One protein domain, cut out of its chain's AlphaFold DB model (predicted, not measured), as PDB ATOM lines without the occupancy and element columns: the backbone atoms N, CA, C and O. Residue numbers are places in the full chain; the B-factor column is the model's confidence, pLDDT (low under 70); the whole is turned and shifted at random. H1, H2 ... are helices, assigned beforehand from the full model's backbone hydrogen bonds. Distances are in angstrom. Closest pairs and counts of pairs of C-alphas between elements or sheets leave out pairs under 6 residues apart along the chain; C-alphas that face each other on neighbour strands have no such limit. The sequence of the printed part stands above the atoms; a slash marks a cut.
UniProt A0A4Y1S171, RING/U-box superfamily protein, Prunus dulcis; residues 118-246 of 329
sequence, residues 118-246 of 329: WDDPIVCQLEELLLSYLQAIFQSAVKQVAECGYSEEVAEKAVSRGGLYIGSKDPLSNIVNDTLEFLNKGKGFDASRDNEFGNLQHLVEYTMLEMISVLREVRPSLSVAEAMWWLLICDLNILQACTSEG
ATOM      1  N   TRP A 118      37.730 138.463 129.087       80.62
ATOM      2  CA  TRP A 118      38.686 137.411 129.443       80.62
ATOM      3  C   TRP A 118      38.483 136.771 130.820       80.62
ATOM      4  O   TRP A 118      39.059 135.713 131.058       80.62
ATOM      5  N   ASP A 119      37.696 137.381 131.709       81.81
ATOM      6  CA  ASP A 119      37.394 136.822 133.037       81.81
ATOM      7  C   ASP A 119      36.068 136.027 133.057       81.81
ATOM      8  O   ASP A 119      35.656 135.515 134.103       81.81
ATOM      9  N   ASP A 120      35.397 135.889 131.906       88.38
ATOM     10  CA  ASP A 120      34.205 135.052 131.764       88.38
ATOM     11  C   ASP A 120      34.555 133.548 131.895       88.38
ATOM     12  O   ASP A 120      35.511 133.067 131.275       88.38
ATOM     13  N   PRO A 121      33.793 132.750 132.672       90.75
ATOM     14  CA  PRO A 121      34.105 131.339 132.905       90.75
ATOM     15  C   PRO A 121      34.025 130.459 131.646       90.75
ATOM     16  O   PRO A 121      34.643 129.393 131.618       90.75
ATOM     17  N   ILE A 122      33.282 130.857 130.610       91.56
ATOM     18  CA  ILE A 122      33.256 130.191 129.302       91.56
ATOM     19  C   ILE A 122      34.547 130.515 128.545       91.56
ATOM     20  O   ILE A 122      35.173 129.601 128.011       91.56
ATOM     21  N   VAL A 123      34.997 131.777 128.557       92.31
ATOM     22  CA  VAL A 123      36.279 132.176 127.946       92.31
ATOM     23  C   VAL A 123      37.456 131.471 128.620       92.31
ATOM     24  O   VAL A 123      38.304 130.944 127.910       92.31
ATOM     25  N   CYS A 124      37.469 131.338 129.948       91.31
ATOM     26  CA  CYS A 124      38.489 130.561 130.666       91.31
ATOM     27  C   CYS A 124      38.546 129.086 130.214       91.31
ATOM     28  O   CYS A 124      39.623 128.562 129.934       91.31
ATOM     29  N   GLN A 125      37.395 128.413 130.091       94.88
ATOM     30  CA  GLN A 125      37.336 127.014 129.633       94.88
ATOM     31  C   GLN A 125      37.748 126.860 128.161       94.88
ATOM     32  O   GLN A 125      38.383 125.871 127.792       94.88
ATOM     33  N   LEU A 126      37.404 127.837 127.317       95.44
ATOM     34  CA  LEU A 126      37.835 127.878 125.921       95.44
ATOM     35  C   LEU A 126      39.336 128.191 125.795       95.44
ATOM     36  O   LEU A 126      39.981 127.593 124.939       95.44
ATOM     37  N   GLU A 127      39.907 129.039 126.662       94.94
ATOM     38  CA  GLU A 127      41.350 129.308 126.746       94.94
ATOM     39  C   GLU A 127      42.109 128.015 127.074       94.94
ATOM     40  O   GLU A 127      42.986 127.610 126.313       94.94
ATOM     41  N   GLU A 128      41.739 127.315 128.153       95.75
ATOM     42  CA  GLU A 128      42.382 126.056 128.560       95.75
ATOM     43  C   GLU A 128      42.304 124.981 127.462       95.75
ATOM     44  O   GLU A 128      43.311 124.346 127.127       95.75
ATOM     45  N   LEU A 129      41.125 124.800 126.853       96.81
ATOM     46  CA  LEU A 129      40.926 123.828 125.780       96.81
ATOM     47  C   LEU A 129      41.761 124.176 124.537       96.81
ATOM     48  O   LEU A 129      42.464 123.311 124.008       96.81
ATOM     49  N   LEU A 130      41.741 125.436 124.099       95.06
ATOM     50  CA  LEU A 130      42.452 125.908 122.910       95.06
ATOM     51  C   LEU A 130      43.980 125.879 123.094       95.06
ATOM     52  O   LEU A 130      44.689 125.423 122.192       95.06
ATOM     53  N   LEU A 131      44.483 126.272 124.270       94.56
ATOM     54  CA  LEU A 131      45.895 126.133 124.643       94.56
ATOM     55  C   LEU A 131      46.328 124.661 124.640       94.56
ATOM     56  O   LEU A 131      47.361 124.340 124.052       94.56
ATOM     57  N   SER A 132      45.544 123.757 125.242       96.75
ATOM     58  CA  SER A 132      45.894 122.328 125.301       96.75
ATOM     59  C   SER A 132      45.936 121.669 123.915       96.75
ATOM     60  O   SER A 132      46.835 120.874 123.632       96.75
ATOM     61  N   TYR A 133      45.021 122.047 123.016       95.25
ATOM     62  CA  TYR A 133      44.975 121.539 121.644       95.25
ATOM     63  C   TYR A 133      46.155 122.051 120.805       95.25
ATOM     64  O   TYR A 133      46.849 121.255 120.166       95.25
ATOM     65  N   LEU A 134      46.464 123.353 120.884       93.94
ATOM     66  CA  LEU A 134      47.670 123.934 120.283       93.94
ATOM     67  C   LEU A 134      48.947 123.269 120.820       93.94
ATOM     68  O   LEU A 134      49.813 122.888 120.034       93.94
ATOM     69  N   GLN A 135      49.059 123.075 122.137       94.94
ATOM     70  CA  GLN A 135      50.211 122.427 122.767       94.94
ATOM     71  C   GLN A 135      50.403 120.987 122.267       94.94
ATOM     72  O   GLN A 135      51.522 120.612 121.908       94.94
ATOM     73  N   ALA A 136      49.327 120.198 122.177       95.81
ATOM     74  CA  ALA A 136      49.370 118.831 121.660       95.81
ATOM     75  C   ALA A 136      49.795 118.775 120.180       95.81
ATOM     76  O   ALA A 136      50.589 117.911 119.793       95.81
ATOM     77  N   ILE A 137      49.323 119.718 119.358       94.25
ATOM     78  CA  ILE A 137      49.734 119.861 117.955       94.25
ATOM     79  C   ILE A 137      51.221 120.224 117.857       94.25
ATOM     80  O   ILE A 137      51.963 119.571 117.122       94.25
ATOM     81  N   PHE A 138      51.689 121.210 118.625       94.62
ATOM     82  CA  PHE A 138      53.089 121.631 118.602       94.62
ATOM     83  C   PHE A 138      54.044 120.531 119.095       94.62
ATOM     84  O   PHE A 138      55.050 120.268 118.438       94.62
ATOM     85  N   GLN A 139      53.710 119.814 120.173       95.69
ATOM     86  CA  GLN A 139      54.481 118.647 120.629       95.69
ATOM     87  C   GLN A 139      54.493 117.519 119.582       95.69
ATOM     88  O   GLN A 139      55.536 116.909 119.333       95.69
ATOM     89  N   SER A 140      53.365 117.278 118.906       96.38
ATOM     90  CA  SER A 140      53.284 116.310 117.804       96.38
ATOM     91  C   SER A 140      54.162 116.711 116.613       96.38
ATOM     92  O   SER A 140      54.779 115.845 115.991       96.38
ATOM     93  N   ALA A 141      54.267 118.010 116.316       95.31
ATOM     94  CA  ALA A 141      55.134 118.523 115.261       95.31
ATOM     95  C   ALA A 141      56.622 118.356 115.606       95.31
ATOM     96  O   ALA A 141      57.385 117.871 114.773       95.31
ATOM     97  N   VAL A 142      57.027 118.673 116.844       95.31
ATOM     98  CA  VAL A 142      58.398 118.428 117.339       95.31
ATOM     99  C   VAL A 142      58.766 116.951 117.200       95.31
ATOM    100  O   VAL A 142      59.816 116.627 116.645       95.31
ATOM    101  N   LYS A 143      57.869 116.047 117.612       97.25
ATOM    102  CA  LYS A 143      58.067 114.597 117.493       97.25
ATOM    103  C   LYS A 143      58.240 114.142 116.039       97.25
ATOM    104  O   LYS A 143      59.183 113.408 115.756       97.25
ATOM    105  N   GLN A 144      57.401 114.605 115.108       97.00
ATOM    106  CA  GLN A 144      57.536 114.257 113.685       97.00
ATOM    107  C   GLN A 144      58.815 114.824 113.050       97.00
ATOM    108  O   GLN A 144      59.446 114.152 112.237       97.00
ATOM    109  N   VAL A 145      59.241 116.033 113.428       94.81
ATOM    110  CA  VAL A 145      60.511 116.607 112.953       94.81
ATOM    111  C   VAL A 145      61.706 115.828 113.521       94.81
ATOM    112  O   VAL A 145      62.655 115.567 112.785       94.81
ATOM    113  N   ALA A 146      61.656 115.365 114.773       96.12
ATOM    114  CA  ALA A 146      62.679 114.475 115.328       96.12
ATOM    115  C   ALA A 146      62.709 113.098 114.623       96.12
ATOM    116  O   ALA A 146      63.778 112.600 114.270       96.12
ATOM    117  N   GLU A 147      61.544 112.517 114.315       97.00
ATOM    118  CA  GLU A 147      61.415 111.275 113.529       97.00
ATOM    119  C   GLU A 147      61.978 111.405 112.099       97.00
ATOM    120  O   GLU A 147      62.413 110.413 111.515       97.00
ATOM    121  N   CYS A 148      62.069 112.629 111.566       93.06
ATOM    122  CA  CYS A 148      62.745 112.934 110.301       93.06
ATOM    123  C   CYS A 148      64.291 112.987 110.406       93.06
ATOM    124  O   CYS A 148      64.954 113.324 109.425       93.06
ATOM    125  N   GLY A 149      64.881 112.648 111.560       92.69
ATOM    126  CA  GLY A 149      66.333 112.514 111.758       92.69
ATOM    127  C   GLY A 149      67.036 113.724 112.385       92.69
ATOM    128  O   GLY A 149      68.268 113.756 112.426       92.69
ATOM    129  N   TYR A 150      66.284 114.706 112.886       93.38
ATOM    130  CA  TYR A 150      66.813 115.812 113.690       93.38
ATOM    131  C   TYR A 150      66.840 115.426 115.181       93.38
ATOM    132  O   TYR A 150      66.073 114.572 115.619       93.38
ATOM    133  N   SER A 151      67.711 116.041 115.988       94.50
ATOM    134  CA  SER A 151      67.627 115.873 117.446       94.50
ATOM    135  C   SER A 151      66.394 116.589 117.998       94.50
ATOM    136  O   SER A 151      65.968 117.602 117.446       94.50
ATOM    137  N   GLU A 152      65.847 116.092 119.108       94.12
ATOM    138  CA  GLU A 152      64.666 116.664 119.771       94.12
ATOM    139  C   GLU A 152      64.856 118.152 120.116       94.12
ATOM    140  O   GLU A 152      63.995 118.963 119.796       94.12
ATOM    141  N   GLU A 153      66.037 118.538 120.618       90.81
ATOM    142  CA  GLU A 153      66.425 119.942 120.837       90.81
ATOM    143  C   GLU A 153      66.345 120.781 119.548       90.81
ATOM    144  O   GLU A 153      65.779 121.871 119.545       90.81
ATOM    145  N   VAL A 154      66.882 120.287 118.425       90.06
ATOM    146  CA  VAL A 154      66.853 121.012 117.141       90.06
ATOM    147  C   VAL A 154      65.435 121.064 116.568       90.06
ATOM    148  O   VAL A 154      65.069 122.070 115.963       90.06
ATOM    149  N   ALA A 155      64.631 120.021 116.781       92.25
ATOM    150  CA  ALA A 155      63.230 119.973 116.386       92.25
ATOM    151  C   ALA A 155      62.383 120.972 117.190       92.25
ATOM    152  O   ALA A 155      61.718 121.811 116.583       92.25
ATOM    153  N   GLU A 156      62.462 120.963 118.528       92.00
ATOM    154  CA  GLU A 156      61.773 121.932 119.392       92.00
ATOM    155  C   GLU A 156      62.183 123.358 119.037       92.00
ATOM    156  O   GLU A 156      61.325 124.225 118.871       92.00
ATOM    157  N   LYS A 157      63.478 123.603 118.830       88.19
ATOM    158  CA  LYS A 157      63.994 124.931 118.499       88.19
ATOM    159  C   LYS A 157      63.571 125.421 117.110       88.19
ATOM    160  O   LYS A 157      63.332 126.612 116.914       88.19
ATOM    161  N   ALA A 158      63.458 124.519 116.136       88.25
ATOM    162  CA  ALA A 158      62.990 124.853 114.793       88.25
ATOM    163  C   ALA A 158      61.467 125.075 114.740       88.25
ATOM    164  O   ALA A 158      61.023 125.967 114.016       88.25
ATOM    165  N   VAL A 159      60.690 124.335 115.540       90.69
ATOM    166  CA  VAL A 159      59.244 124.547 115.737       90.69
ATOM    167  C   VAL A 159      58.966 125.795 116.590       90.69
ATOM    168  O   VAL A 159      58.019 126.516 116.315       90.69
ATOM    169  N   SER A 160      59.824 126.142 117.554       87.38
ATOM    170  CA  SER A 160      59.703 127.362 118.382       87.38
ATOM    171  C   SER A 160      60.051 128.659 117.629       87.38
ATOM    172  O   SER A 160      59.985 129.766 118.173       87.38
ATOM    173  N   ARG A 161      60.421 128.562 116.346       80.38
ATOM    174  CA  ARG A 161      60.711 129.705 115.477       80.38
ATOM    175  C   ARG A 161      59.406 130.355 115.008       80.38
ATOM    176  O   ARG A 161      58.783 129.881 114.067       80.38
ATOM    177  N   GLY A 162      59.053 131.501 115.586       62.09
ATOM    178  CA  GLY A 162      57.729 132.120 115.477       62.09
ATOM    179  C   GLY A 162      57.265 132.554 114.080       62.09
ATOM    180  O   GLY A 162      57.305 133.747 113.759       62.09
ATOM    181  N   GLY A 163      56.751 131.612 113.290       66.62
ATOM    182  CA  GLY A 163      55.771 131.845 112.227       66.62
ATOM    183  C   GLY A 163      54.340 131.603 112.725       66.62
ATOM    184  O   GLY A 163      54.147 131.091 113.824       66.62
ATOM    185  N   LEU A 164      53.342 131.959 111.912       64.81
ATOM    186  CA  LEU A 164      51.990 131.409 112.041       64.81
ATOM    187  C   LEU A 164      51.788 130.410 110.899       64.81
ATOM    188  O   LEU A 164      51.908 130.769 109.729       64.81
ATOM    189  N   TYR A 165      51.519 129.159 111.261       69.50
ATOM    190  CA  TYR A 165      51.600 127.985 110.385       69.50
ATOM    191  C   TYR A 165      50.311 127.771 109.581       69.50
ATOM    192  O   TYR A 165      49.606 126.769 109.714       69.50
ATOM    193  N   ILE A 166      49.966 128.782 108.787       65.69
ATOM    194  CA  ILE A 166      48.672 128.899 108.116       65.69
ATOM    195  C   ILE A 166      48.791 128.381 106.686       65.69
ATOM    196  O   ILE A 166      49.180 129.103 105.768       65.69
ATOM    197  N   GLY A 167      48.407 127.122 106.502       66.69
ATOM    198  CA  GLY A 167      48.125 126.530 105.200       66.69
ATOM    199  C   GLY A 167      46.640 126.208 105.039       66.69
ATOM    200  O   GLY A 167      45.839 126.372 105.955       66.69
ATOM    201  N   SER A 168      46.274 125.699 103.864       65.88
ATOM    202  CA  SER A 168      44.940 125.146 103.580       65.88
ATOM    203  C   SER A 168      44.771 123.681 104.017       65.88
ATOM    204  O   SER A 168      43.779 123.047 103.662       65.88
ATOM    205  N   LYS A 169      45.759 123.131 104.732       75.69
ATOM    206  CA  LYS A 169      45.784 121.767 105.279       75.69
ATOM    207  C   LYS A 169      45.701 121.806 106.806       75.69
ATOM    208  O   LYS A 169      45.695 122.883 107.402       75.69
ATOM    209  N   ASP A 170      45.703 120.628 107.417       87.62
ATOM    210  CA  ASP A 170      45.791 120.443 108.861       87.62
ATOM    211  C   ASP A 170      46.978 121.218 109.485       87.62
ATOM    212  O   ASP A 170      48.074 121.248 108.906       87.62
ATOM    213  N   PRO A 171      46.801 121.830 110.674       88.50
ATOM    214  CA  PRO A 171      47.834 122.650 111.310       88.50
ATOM    215  C   PRO A 171      49.144 121.897 111.543       88.50
ATOM    216  O   PRO A 171      50.223 122.450 111.345       88.50
ATOM    217  N   LEU A 172      49.050 120.619 111.920       92.31
ATOM    218  CA  LEU A 172      50.188 119.752 112.203       92.31
ATOM    219  C   LEU A 172      51.090 119.589 110.970       92.31
ATOM    220  O   LEU A 172      52.289 119.858 111.050       92.31
ATOM    221  N   SER A 173      50.521 119.243 109.813       91.31
ATOM    222  CA  SER A 173      51.273 119.180 108.558       91.31
ATOM    223  C   SER A 173      51.805 120.543 108.130       91.31
ATOM    224  O   SER A 173      52.904 120.591 107.580       91.31
ATOM    225  N   ASN A 174      51.091 121.649 108.367       89.31
ATOM    226  CA  ASN A 174      51.622 122.984 108.061       89.31
ATOM    227  C   ASN A 174      52.900 123.255 108.883       89.31
ATOM    228  O   ASN A 174      53.943 123.557 108.305       89.31
ATOM    229  N   ILE A 175      52.861 123.036 110.207       91.44
ATOM    230  CA  ILE A 175      54.017 123.218 111.103       91.44
ATOM    231  C   ILE A 175      55.194 122.338 110.675       91.44
ATOM    232  O   ILE A 175      56.318 122.829 110.547       91.44
ATOM    233  N   VAL A 176      54.955 121.045 110.437       92.56
ATOM    234  CA  VAL A 176      56.012 120.091 110.068       92.56
ATOM    235  C   VAL A 176      56.631 120.449 108.715       92.56
ATOM    236  O   VAL A 176      57.856 120.498 108.612       92.56
ATOM    237  N   ASN A 177      55.830 120.771 107.691       90.69
ATOM    238  CA  ASN A 177      56.355 121.132 106.370       90.69
ATOM    239  C   ASN A 177      57.148 122.451 106.399       90.69
ATOM    240  O   ASN A 177      58.272 122.474 105.900       90.69
ATOM    241  N   ASP A 178      56.632 123.510 107.030       87.94
ATOM    242  CA  ASP A 178      57.326 124.805 107.139       87.94
ATOM    243  C   ASP A 178      58.654 124.680 107.909       87.94
ATOM    244  O   ASP A 178      59.666 125.308 107.569       87.94
ATOM    245  N   THR A 179      58.664 123.842 108.951       90.44
ATOM    246  CA  THR A 179      59.846 123.577 109.781       90.44
ATOM    247  C   THR A 179      60.891 122.766 109.015       90.44
ATOM    248  O   THR A 179      62.066 123.142 108.995       90.44
ATOM    249  N   LEU A 180      60.480 121.701 108.318       91.12
ATOM    250  CA  LEU A 180      61.372 120.905 107.474       91.12
ATOM    251  C   LEU A 180      61.887 121.707 106.273       91.12
ATOM    252  O   LEU A 180      63.059 121.579 105.929       91.12
ATOM    253  N   GLU A 181      61.083 122.570 105.647       88.56
ATOM    254  CA  GLU A 181      61.556 123.453 104.575       88.56
ATOM    255  C   GLU A 181      62.594 124.460 105.102       88.56
ATOM    256  O   GLU A 181      63.598 124.729 104.435       88.56
ATOM    257  N   PHE A 182      62.405 124.993 106.313       85.44
ATOM    258  CA  PHE A 182      63.396 125.856 106.959       85.44
ATOM    259  C   PHE A 182      64.713 125.120 107.253       85.44
ATOM    260  O   PHE A 182      65.776 125.644 106.914       85.44
ATOM    261  N   LEU A 183      64.651 123.913 107.822       87.81
ATOM    262  CA  LEU A 183      65.828 123.096 108.143       87.81
ATOM    263  C   LEU A 183      66.582 122.652 106.875       87.81
ATOM    264  O   LEU A 183      67.798 122.829 106.778       87.81
ATOM    265  N   ASN A 184      65.867 122.150 105.863       87.44
ATOM    266  CA  ASN A 184      66.451 121.690 104.596       87.44
ATOM    267  C   ASN A 184      67.100 122.812 103.772       87.44
ATOM    268  O   ASN A 184      67.989 122.545 102.964       87.44
ATOM    269  N   LYS A 185      66.720 124.080 103.987       82.50
ATOM    270  CA  LYS A 185      67.379 125.232 103.347       82.50
ATOM    271  C   LYS A 185      68.813 125.468 103.828       82.50
ATOM    272  O   LYS A 185      69.477 126.349 103.286       82.50
ATOM    273  N   GLY A 186      69.302 124.723 104.825       67.25
ATOM    274  CA  GLY A 186      70.718 124.681 105.207       67.25
ATOM    275  C   GLY A 186      71.284 125.998 105.743       67.25
ATOM    276  O   GLY A 186      72.487 126.098 105.988       67.25
ATOM    277  N   LYS A 187      70.436 127.016 105.944       59.44
ATOM    278  CA  LYS A 187      70.813 128.228 106.661       59.44
ATOM    279  C   LYS A 187      71.005 127.824 108.115       59.44
ATOM    280  O   LYS A 187      70.032 127.483 108.782       59.44
ATOM    281  N   GLY A 188      72.262 127.826 108.556       51.75
ATOM    282  CA  GLY A 188      72.642 127.405 109.896       51.75
ATOM    283  C   GLY A 188      71.899 128.180 110.980       51.75
ATOM    284  O   GLY A 188      71.266 129.212 110.723       51.75
ATOM    285  N   PHE A 189      72.013 127.699 112.217       54.91
ATOM    286  CA  PHE A 189      71.460 128.372 113.391       54.91
ATOM    287  C   PHE A 189      72.302 129.606 113.788       54.91
ATOM    288  O   PHE A 189      72.705 129.779 114.937       54.91
ATOM    289  N   ASP A 190      72.600 130.452 112.799       46.00
ATOM    290  CA  ASP A 190      73.326 131.708 112.932       46.00
ATOM    291  C   ASP A 190      72.551 132.615 113.893       46.00
ATOM    292  O   ASP A 190      71.405 132.993 113.630       46.00
ATOM    293  N   ALA A 191      73.183 132.948 115.020       44.56
ATOM    294  CA  ALA A 191      72.562 133.567 116.191       44.56
ATOM    295  C   ALA A 191      72.252 135.074 116.013       44.56
ATOM    296  O   ALA A 191      72.641 135.902 116.831       44.56
ATOM    297  N   SER A 192      71.570 135.435 114.923       46.16
ATOM    298  CA  SER A 192      71.136 136.800 114.586       46.16
ATOM    299  C   SER A 192      69.656 136.855 114.170       46.16
ATOM    300  O   SER A 192      69.280 137.595 113.253       46.16
ATOM    301  N   ARG A 193      68.816 135.982 114.739       50.91
ATOM    302  CA  ARG A 193      67.381 135.904 114.425       50.91
ATOM    303  C   ARG A 193      66.552 136.006 115.701       50.91
ATOM    304  O   ARG A 193      66.095 134.994 116.215       50.91
ATOM    305  N   ASP A 194      66.294 137.237 116.132       52.09
ATOM    306  CA  ASP A 194      65.482 137.612 117.307       52.09
ATOM    307  C   ASP A 194      63.967 137.336 117.118       52.09
ATOM    308  O   ASP A 194      63.112 138.176 117.376       52.09
ATOM    309  N   ASN A 195      63.628 136.171 116.559       58.81
ATOM    310  CA  ASN A 195      62.281 135.737 116.164       58.81
ATOM    311  C   ASN A 195      61.998 134.281 116.599       58.81
ATOM    312  O   ASN A 195      61.158 133.595 116.014       58.81
ATOM    313  N   GLU A 196      62.739 133.796 117.589       64.62
ATOM    314  CA  GLU A 196      62.578 132.492 118.231       64.62
ATOM    315  C   GLU A 196      61.908 132.695 119.595       64.62
ATOM    316  O   GLU A 196      62.286 133.603 120.337       64.62
ATOM    317  N   PHE A 197      60.911 131.878 119.925       68.88
ATOM    318  CA  PHE A 197      60.354 131.846 121.273       68.88
ATOM    319  C   PHE A 197      61.257 130.998 122.168       68.88
ATOM    320  O   PHE A 197      61.555 129.855 121.847       68.88
ATOM    321  N   GLY A 198      61.681 131.551 123.309       67.19
ATOM    322  CA  GLY A 198      62.599 130.874 124.239       67.19
ATOM    323  C   GLY A 198      62.019 129.655 124.971       67.19
ATOM    324  O   GLY A 198      62.702 129.084 125.816       67.19
ATOM    325  N   ASN A 199      60.764 129.294 124.698       79.12
ATOM    326  CA  ASN A 199      60.125 128.029 125.049       79.12
ATOM    327  C   ASN A 199      58.915 127.798 124.116       79.12
ATOM    328  O   ASN A 199      58.387 128.744 123.520       79.12
ATOM    329  N   LEU A 200      58.444 126.552 124.026       87.12
ATOM    330  CA  LEU A 200      57.258 126.203 123.235       87.12
ATOM    331  C   LEU A 200      55.961 126.829 123.792       87.12
ATOM    332  O   LEU A 200      55.050 127.154 123.037       87.12
ATOM    333  N   GLN A 201      55.888 127.043 125.110       88.94
ATOM    334  CA  GLN A 201      54.707 127.572 125.806       88.94
ATOM    335  C   GLN A 201      54.333 128.992 125.348       88.94
ATOM    336  O   GLN A 201      53.174 129.267 125.055       88.94
ATOM    337  N   HIS A 202      55.310 129.892 125.221       86.19
ATOM    338  CA  HIS A 202      55.071 131.253 124.746       86.19
ATOM    339  C   HIS A 202      54.689 131.274 123.259       86.19
ATOM    340  O   HIS A 202      53.971 132.181 122.850       86.19
ATOM    341  N   LEU A 203      55.130 130.292 122.456       88.00
ATOM    342  CA  LEU A 203      54.633 130.126 121.087       88.00
ATOM    343  C   LEU A 203      53.163 129.683 121.092       88.00
ATOM    344  O   LEU A 203      52.380 130.279 120.367       88.00
ATOM    345  N   VAL A 204      52.771 128.713 121.928       90.62
ATOM    346  CA  VAL A 204      51.367 128.279 122.085       90.62
ATOM    347  C   VAL A 204      50.463 129.467 122.449       90.62
ATOM    348  O   VAL A 204      49.497 129.745 121.735       90.62
ATOM    349  N   GLU A 205      50.811 130.209 123.504       89.44
ATOM    350  CA  GLU A 205      50.060 131.387 123.969       89.44
ATOM    351  C   GLU A 205      50.001 132.499 122.908       89.44
ATOM    352  O   GLU A 205      48.935 133.055 122.636       89.44
ATOM    353  N   TYR A 206      51.132 132.809 122.262       86.00
ATOM    354  CA  TYR A 206      51.188 133.805 121.192       86.00
ATOM    355  C   TYR A 206      50.371 133.387 119.966       86.00
ATOM    356  O   TYR A 206      49.637 134.208 119.418       86.00
ATOM    357  N   THR A 207      50.468 132.126 119.536       88.75
ATOM    358  CA  THR A 207      49.708 131.605 118.396       88.75
ATOM    359  C   THR A 207      48.211 131.696 118.671       88.75
ATOM    360  O   THR A 207      47.501 132.225 117.823       88.75
ATOM    361  N   MET A 208      47.736 131.304 119.859       91.12
ATOM    362  CA  MET A 208      46.331 131.478 120.245       91.12
ATOM    363  C   MET A 208      45.874 132.940 120.107       91.12
ATOM    364  O   MET A 208      44.887 133.221 119.425       91.12
ATOM    365  N   LEU A 209      46.601 133.880 120.719       88.19
ATOM    366  CA  LEU A 209      46.239 135.302 120.718       88.19
ATOM    367  C   LEU A 209      46.276 135.922 119.313       88.19
ATOM    368  O   LEU A 209      45.385 136.690 118.955       88.19
ATOM    369  N   GLU A 210      47.269 135.571 118.496       86.00
ATOM    370  CA  GLU A 210      47.395 136.053 117.118       86.00
ATOM    371  C   GLU A 210      46.295 135.458 116.214       86.00
ATOM    372  O   GLU A 210      45.737 136.167 115.381       86.00
ATOM    373  N   MET A 211      45.898 134.196 116.419       89.00
ATOM    374  CA  MET A 211      44.774 133.574 115.703       89.00
ATOM    375  C   MET A 211      43.428 134.221 116.052       89.00
ATOM    376  O   MET A 211      42.655 134.541 115.148       89.00
ATOM    377  N   ILE A 212      43.164 134.468 117.343       89.94
ATOM    378  CA  ILE A 212      41.975 135.204 117.806       89.94
ATOM    379  C   ILE A 212      41.986 136.631 117.237       89.94
ATOM    380  O   ILE A 212      40.961 137.109 116.757       89.94
ATOM    381  N   SER A 213      43.146 137.299 117.237       86.50
ATOM    382  CA  SER A 213      43.310 138.644 116.676       86.50
ATOM    383  C   SER A 213      42.992 138.688 115.179       86.50
ATOM    384  O   SER A 213      42.190 139.521 114.769       86.50
ATOM    385  N   VAL A 214      43.544 137.776 114.371       85.94
ATOM    386  CA  VAL A 214      43.268 137.710 112.923       85.94
ATOM    387  C   VAL A 214      41.793 137.402 112.650       85.94
ATOM    388  O   VAL A 214      41.194 138.030 111.778       85.94
ATOM    389  N   LEU A 215      41.180 136.486 113.407       87.25
ATOM    390  CA  LEU A 215      39.768 136.145 113.234       87.25
ATOM    391  C   LEU A 215      38.839 137.317 113.598       87.25
ATOM    392  O   LEU A 215      37.920 137.608 112.835       87.25
ATOM    393  N   ARG A 216      39.096 138.033 114.702       88.88
ATOM    394  CA  ARG A 216      38.319 139.230 115.088       88.88
ATOM    395  C   ARG A 216      38.604 140.442 114.192       88.88
ATOM    396  O   ARG A 216      37.723 141.268 114.014       88.88
ATOM    397  N   GLU A 217      39.777 140.545 113.569       84.31
ATOM    398  CA  GLU A 217      40.068 141.593 112.573       84.31
ATOM    399  C   GLU A 217      39.256 141.399 111.278       84.31
ATOM    400  O   GLU A 217      38.848 142.375 110.651       84.31
ATOM    401  N   VAL A 218      38.964 140.146 110.910       83.75
ATOM    402  CA  VAL A 218      38.131 139.796 109.744       83.75
ATOM    403  C   VAL A 218      36.636 139.713 110.092       83.75
ATOM    404  O   VAL A 218      35.795 139.993 109.240       83.75
ATOM    405  N   ARG A 219      36.287 139.377 111.342       85.25
ATOM    406  CA  ARG A 219      34.908 139.320 111.865       85.25
ATOM    407  C   ARG A 219      34.788 140.117 113.186       85.25
ATOM    408  O   ARG A 219      34.707 139.503 114.253       85.25
ATOM    409  N   PRO A 220      34.742 141.467 113.149       83.38
ATOM    410  CA  PRO A 220      34.787 142.309 114.357       83.38
ATOM    411  C   PRO A 220      33.608 142.164 115.323       83.38
ATOM    412  O   PRO A 220      33.710 142.591 116.468       83.38
ATOM    413  N   SER A 221      32.497 141.570 114.881       84.56
ATOM    414  CA  SER A 221      31.321 141.308 115.717       84.56
ATOM    415  C   SER A 221      31.485 140.122 116.673       84.56
ATOM    416  O   SER A 221      30.633 139.950 117.534       84.56
ATOM    417  N   LEU A 222      32.525 139.292 116.518       86.94
ATOM    418  CA  LEU A 222      32.748 138.143 117.399       86.94
ATOM    419  C   LEU A 222      33.299 138.591 118.760       86.94
ATOM    420  O   LEU A 222      34.280 139.341 118.836       86.94
ATOM    421  N   SER A 223      32.725 138.055 119.833       90.69
ATOM    422  CA  SER A 223      33.321 138.027 121.176       90.69
ATOM    423  C   SER A 223      34.619 137.200 121.210       90.69
ATOM    424  O   SER A 223      34.943 136.469 120.266       90.69
ATOM    425  N   VAL A 224      35.381 137.277 122.311       90.75
ATOM    426  CA  VAL A 224      36.524 136.362 122.528       90.75
ATOM    427  C   VAL A 224      36.061 134.899 122.547       90.75
ATOM    428  O   VAL A 224      36.700 134.061 121.909       90.75
ATOM    429  N   ALA A 225      34.933 134.601 123.204       92.50
ATOM    430  CA  ALA A 225      34.376 133.252 123.300       92.50
ATOM    431  C   ALA A 225      34.041 132.666 121.919       92.50
ATOM    432  O   ALA A 225      34.508 131.581 121.575       92.50
ATOM    433  N   GLU A 226      33.291 133.395 121.088       92.31
ATOM    434  CA  GLU A 226      32.954 132.924 119.740       92.31
ATOM    435  C   GLU A 226      34.197 132.777 118.863       92.31
ATOM    436  O   GLU A 226      34.288 131.819 118.101       92.31
ATOM    437  N   ALA A 227      35.175 133.685 118.969       92.31
ATOM    438  CA  ALA A 227      36.418 133.577 118.211       92.31
ATOM    439  C   ALA A 227      37.216 132.317 118.599       92.31
ATOM    440  O   ALA A 227      37.655 131.578 117.719       92.31
ATOM    441  N   MET A 228      37.354 132.018 119.896       94.56
ATOM    442  CA  MET A 228      37.964 130.765 120.362       94.56
ATOM    443  C   MET A 228      37.174 129.535 119.894       94.56
ATOM    444  O   MET A 228      37.765 128.560 119.431       94.56
ATOM    445  N   TRP A 229      35.841 129.582 119.965       94.56
ATOM    446  CA  TRP A 229      34.986 128.472 119.552       94.56
ATOM    447  C   TRP A 229      35.065 128.202 118.043       94.56
ATOM    448  O   TRP A 229      35.253 127.051 117.647       94.56
ATOM    449  N   TRP A 230      35.030 129.244 117.205       93.88
ATOM    450  CA  TRP A 230      35.232 129.144 115.754       93.88
ATOM    451  C   TRP A 230      36.591 128.533 115.392       93.88
ATOM    452  O   TRP A 230      36.663 127.739 114.453       93.88
ATOM    453  N   LEU A 231      37.656 128.849 116.139       92.81
ATOM    454  CA  LEU A 231      38.969 128.220 115.957       92.81
ATOM    455  C   LEU A 231      38.954 126.726 116.314       92.81
ATOM    456  O   LEU A 231      39.583 125.941 115.607       92.81
ATOM    457  N   LEU A 232      38.220 126.319 117.354       93.56
ATOM    458  CA  LEU A 232      38.078 124.911 117.742       93.56
ATOM    459  C   LEU A 232      37.266 124.103 116.714       93.56
ATOM    460  O   LEU A 232      37.735 123.063 116.264       93.56
ATOM    461  N   ILE A 233      36.089 124.579 116.283       93.00
ATOM    462  CA  ILE A 233      35.232 123.836 115.328       93.00
ATOM    463  C   ILE A 233      35.739 123.855 113.877       93.00
ATOM    464  O   ILE A 233      35.177 123.174 113.022       93.00
ATOM    465  N   CYS A 234      36.793 124.624 113.594       90.56
ATOM    466  CA  CYS A 234      37.490 124.621 112.308       90.56
ATOM    467  C   CYS A 234      38.863 123.927 112.366       90.56
ATOM    468  O   CYS A 234      39.662 124.144 111.459       90.56
ATOM    469  N   ASP A 235      39.179 123.155 113.417       90.50
ATOM    470  CA  ASP A 235      40.489 122.499 113.603       90.50
ATOM    471  C   ASP A 235      41.674 123.478 113.406       90.50
ATOM    472  O   ASP A 235      42.641 123.202 112.694       90.50
ATOM    473  N   LEU A 236      41.569 124.680 113.994       90.56
ATOM    474  CA  LEU A 236      42.500 125.817 113.867       90.56
ATOM    475  C   LEU A 236      42.682 126.382 112.441       90.56
ATOM    476  O   LEU A 236      43.530 127.251 112.221       90.56
ATOM    477  N   ASN A 237      41.885 125.960 111.460       87.94
ATOM    478  CA  ASN A 237      41.932 126.499 110.104       87.94
ATOM    479  C   ASN A 237      41.332 127.918 110.055       87.94
ATOM    480  O   ASN A 237      40.128 128.105 109.875       87.94
ATOM    481  N   ILE A 238      42.191 128.936 110.185       85.69
ATOM    482  CA  ILE A 238      41.798 130.359 110.178       85.69
ATOM    483  C   ILE A 238      41.027 130.733 108.906       85.69
ATOM    484  O   ILE A 238      40.078 131.511 108.981       85.69
ATOM    485  N   LEU A 239      41.401 130.180 107.745       84.31
ATOM    486  CA  LEU A 239      40.711 130.464 106.482       84.31
ATOM    487  C   LEU A 239      39.251 130.000 106.560       84.31
ATOM    488  O   LEU A 239      38.353 130.770 106.227       84.31
ATOM    489  N   GLN A 240      39.021 128.788 107.072       86.56
ATOM    490  CA  GLN A 240      37.686 128.238 107.295       86.56
ATOM    491  C   GLN A 240      36.902 129.071 108.321       86.56
ATOM    492  O   GLN A 240      35.824 129.556 107.985       86.56
ATOM    493  N   ALA A 241      37.479 129.351 109.496       88.69
ATOM    494  CA  ALA A 241      36.845 130.153 110.551       88.69
ATOM    495  C   ALA A 241      36.445 131.571 110.085       88.69
ATOM    496  O   ALA A 241      35.407 132.100 110.487       88.69
ATOM    497  N   CYS A 242      37.234 132.179 109.193       85.12
ATOM    498  CA  CYS A 242      36.908 133.472 108.589       85.12
ATOM    499  C   CYS A 242      35.797 133.388 107.524       85.12
ATOM    500  O   CYS A 242      35.058 134.354 107.360       85.12
ATOM    501  N   THR A 243      35.661 132.265 106.807       82.00
ATOM    502  CA  THR A 243      34.620 132.064 105.771       82.00
ATOM    503  C   THR A 243      33.300 131.475 106.274       82.00
ATOM    504  O   THR A 243      32.300 131.560 105.566       82.00
ATOM    505  N   SER A 244      33.270 130.862 107.460       74.25
ATOM    506  CA  SER A 244      32.077 130.197 107.996       74.25
ATOM    507  C   SER A 244      31.065 131.198 108.567       74.25
ATOM    508  O   SER A 244      31.032 131.461 109.769       74.25
ATOM    509  N   GLU A 245      30.247 131.775 107.691       64.88
ATOM    510  CA  GLU A 245      29.165 132.689 108.062       64.88
ATOM    511  C   GLU A 245      27.980 131.953 108.715       64.88
ATOM    512  O   GLU A 245      27.588 130.862 108.299       64.88
ATOM    513  N   GLY A 246      27.423 132.566 109.761       61.41
ATOM    514  CA  GLY A 246      26.364 132.018 110.608       61.41
ATOM    515  C   GLY A 246      26.542 132.446 112.067       61.41
ATOM    516  O   GLY A 246      27.668 132.679 112.514       61.41
TER     517      GLY A 246
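What this domain is: This is residues 118 to 246 of the 329 residues of the protein "RING/U-box superfamily protein" of Prunus dulcis (UniProt A0A4Y1S171). One long helix, H1, runs along most of the length of an elongated body as its spine, and the five shorter helices pack on it or on one another in two groups. H2 and H3 pack on the last part of H1, while H4 crosses its middle part, H5 packs on its first part, and H6 sits on H4 and H5, away from H1. A long loop, residues 185 to 199, leads from the first group to the second. The printed part has 129 residues with six named helices in the order H1 to H6 and no named strand; its class is all helix. It is compact, with a radius of gyration of the C-alphas of 15.4 A, and spans 45 by 28 by 27 A.

Where its parts are: H1, residues 121 to 147, begins at C-alpha 121 at (34.105, 131.339, 132.905) and is 39.0 A long. H2 is residues 152 to 159, 10.4 A. H3, residues 171 to 184, measures 19.8 A. H4, residues 200 to 218, is 27.1 A long and begins at C-alpha 200 at (57.258, 126.203, 123.235). H5 is residues 224 to 233, 14.5 A. H6, residues 238 to 243, measures 8.6 A and ends at C-alpha 243 at (34.620, 132.064, 105.771).

How they stand to each other: H1 is the hub and touches four helices. With residues 138 to 146 alone it touches H2, at a steep tilt of 58 degrees, opposite ways; their closest C-alphas, of Val 142 and Ala 155, are 5.2 A apart. With residues 137 to 145 alone it touches H3, at a steep tilt of 39 degrees, the same way; the closest C-alphas are those of Ala 141 and Val 176, 5.5 A. H2 and H3 touch, about perpendicular at 74 degrees, closest at the C-alphas of Ala 158 and Thr 179, 6.1 A. Residues 130 to 138 of H1 touch residues 200 to 208 of H4, at a steep tilt of 59 degrees, opposite ways; the closest C-alphas, of Leu 134 and Val 204, are 6.0 A apart. Residues 122 to 130 of H1 touch H5, closest at the C-alphas of Val 123 and Ala 225, 5.1 A. H4 touches H6 with residues 211 to 218 alone, at a shallow tilt of 18 degrees, closest at the C-alphas of Leu 215 and Cys 242, 6.1 A. H3 is apart from H4, H5 and H6. In each of the six helices every O i to N i+4 pair is within hydrogen-bond range.

The domain as a whole: The C-alphas farthest apart are those of Asp 190 and Gly 246, 47.0 A. The printed part has no cut. The links H2 to H3, 11 residues, and H3 to H4, 15 residues, are long. The mean pLDDT of the printed part is 84.9; residues 162 to 168, 186 to 198 and 245 to 246 are under 70.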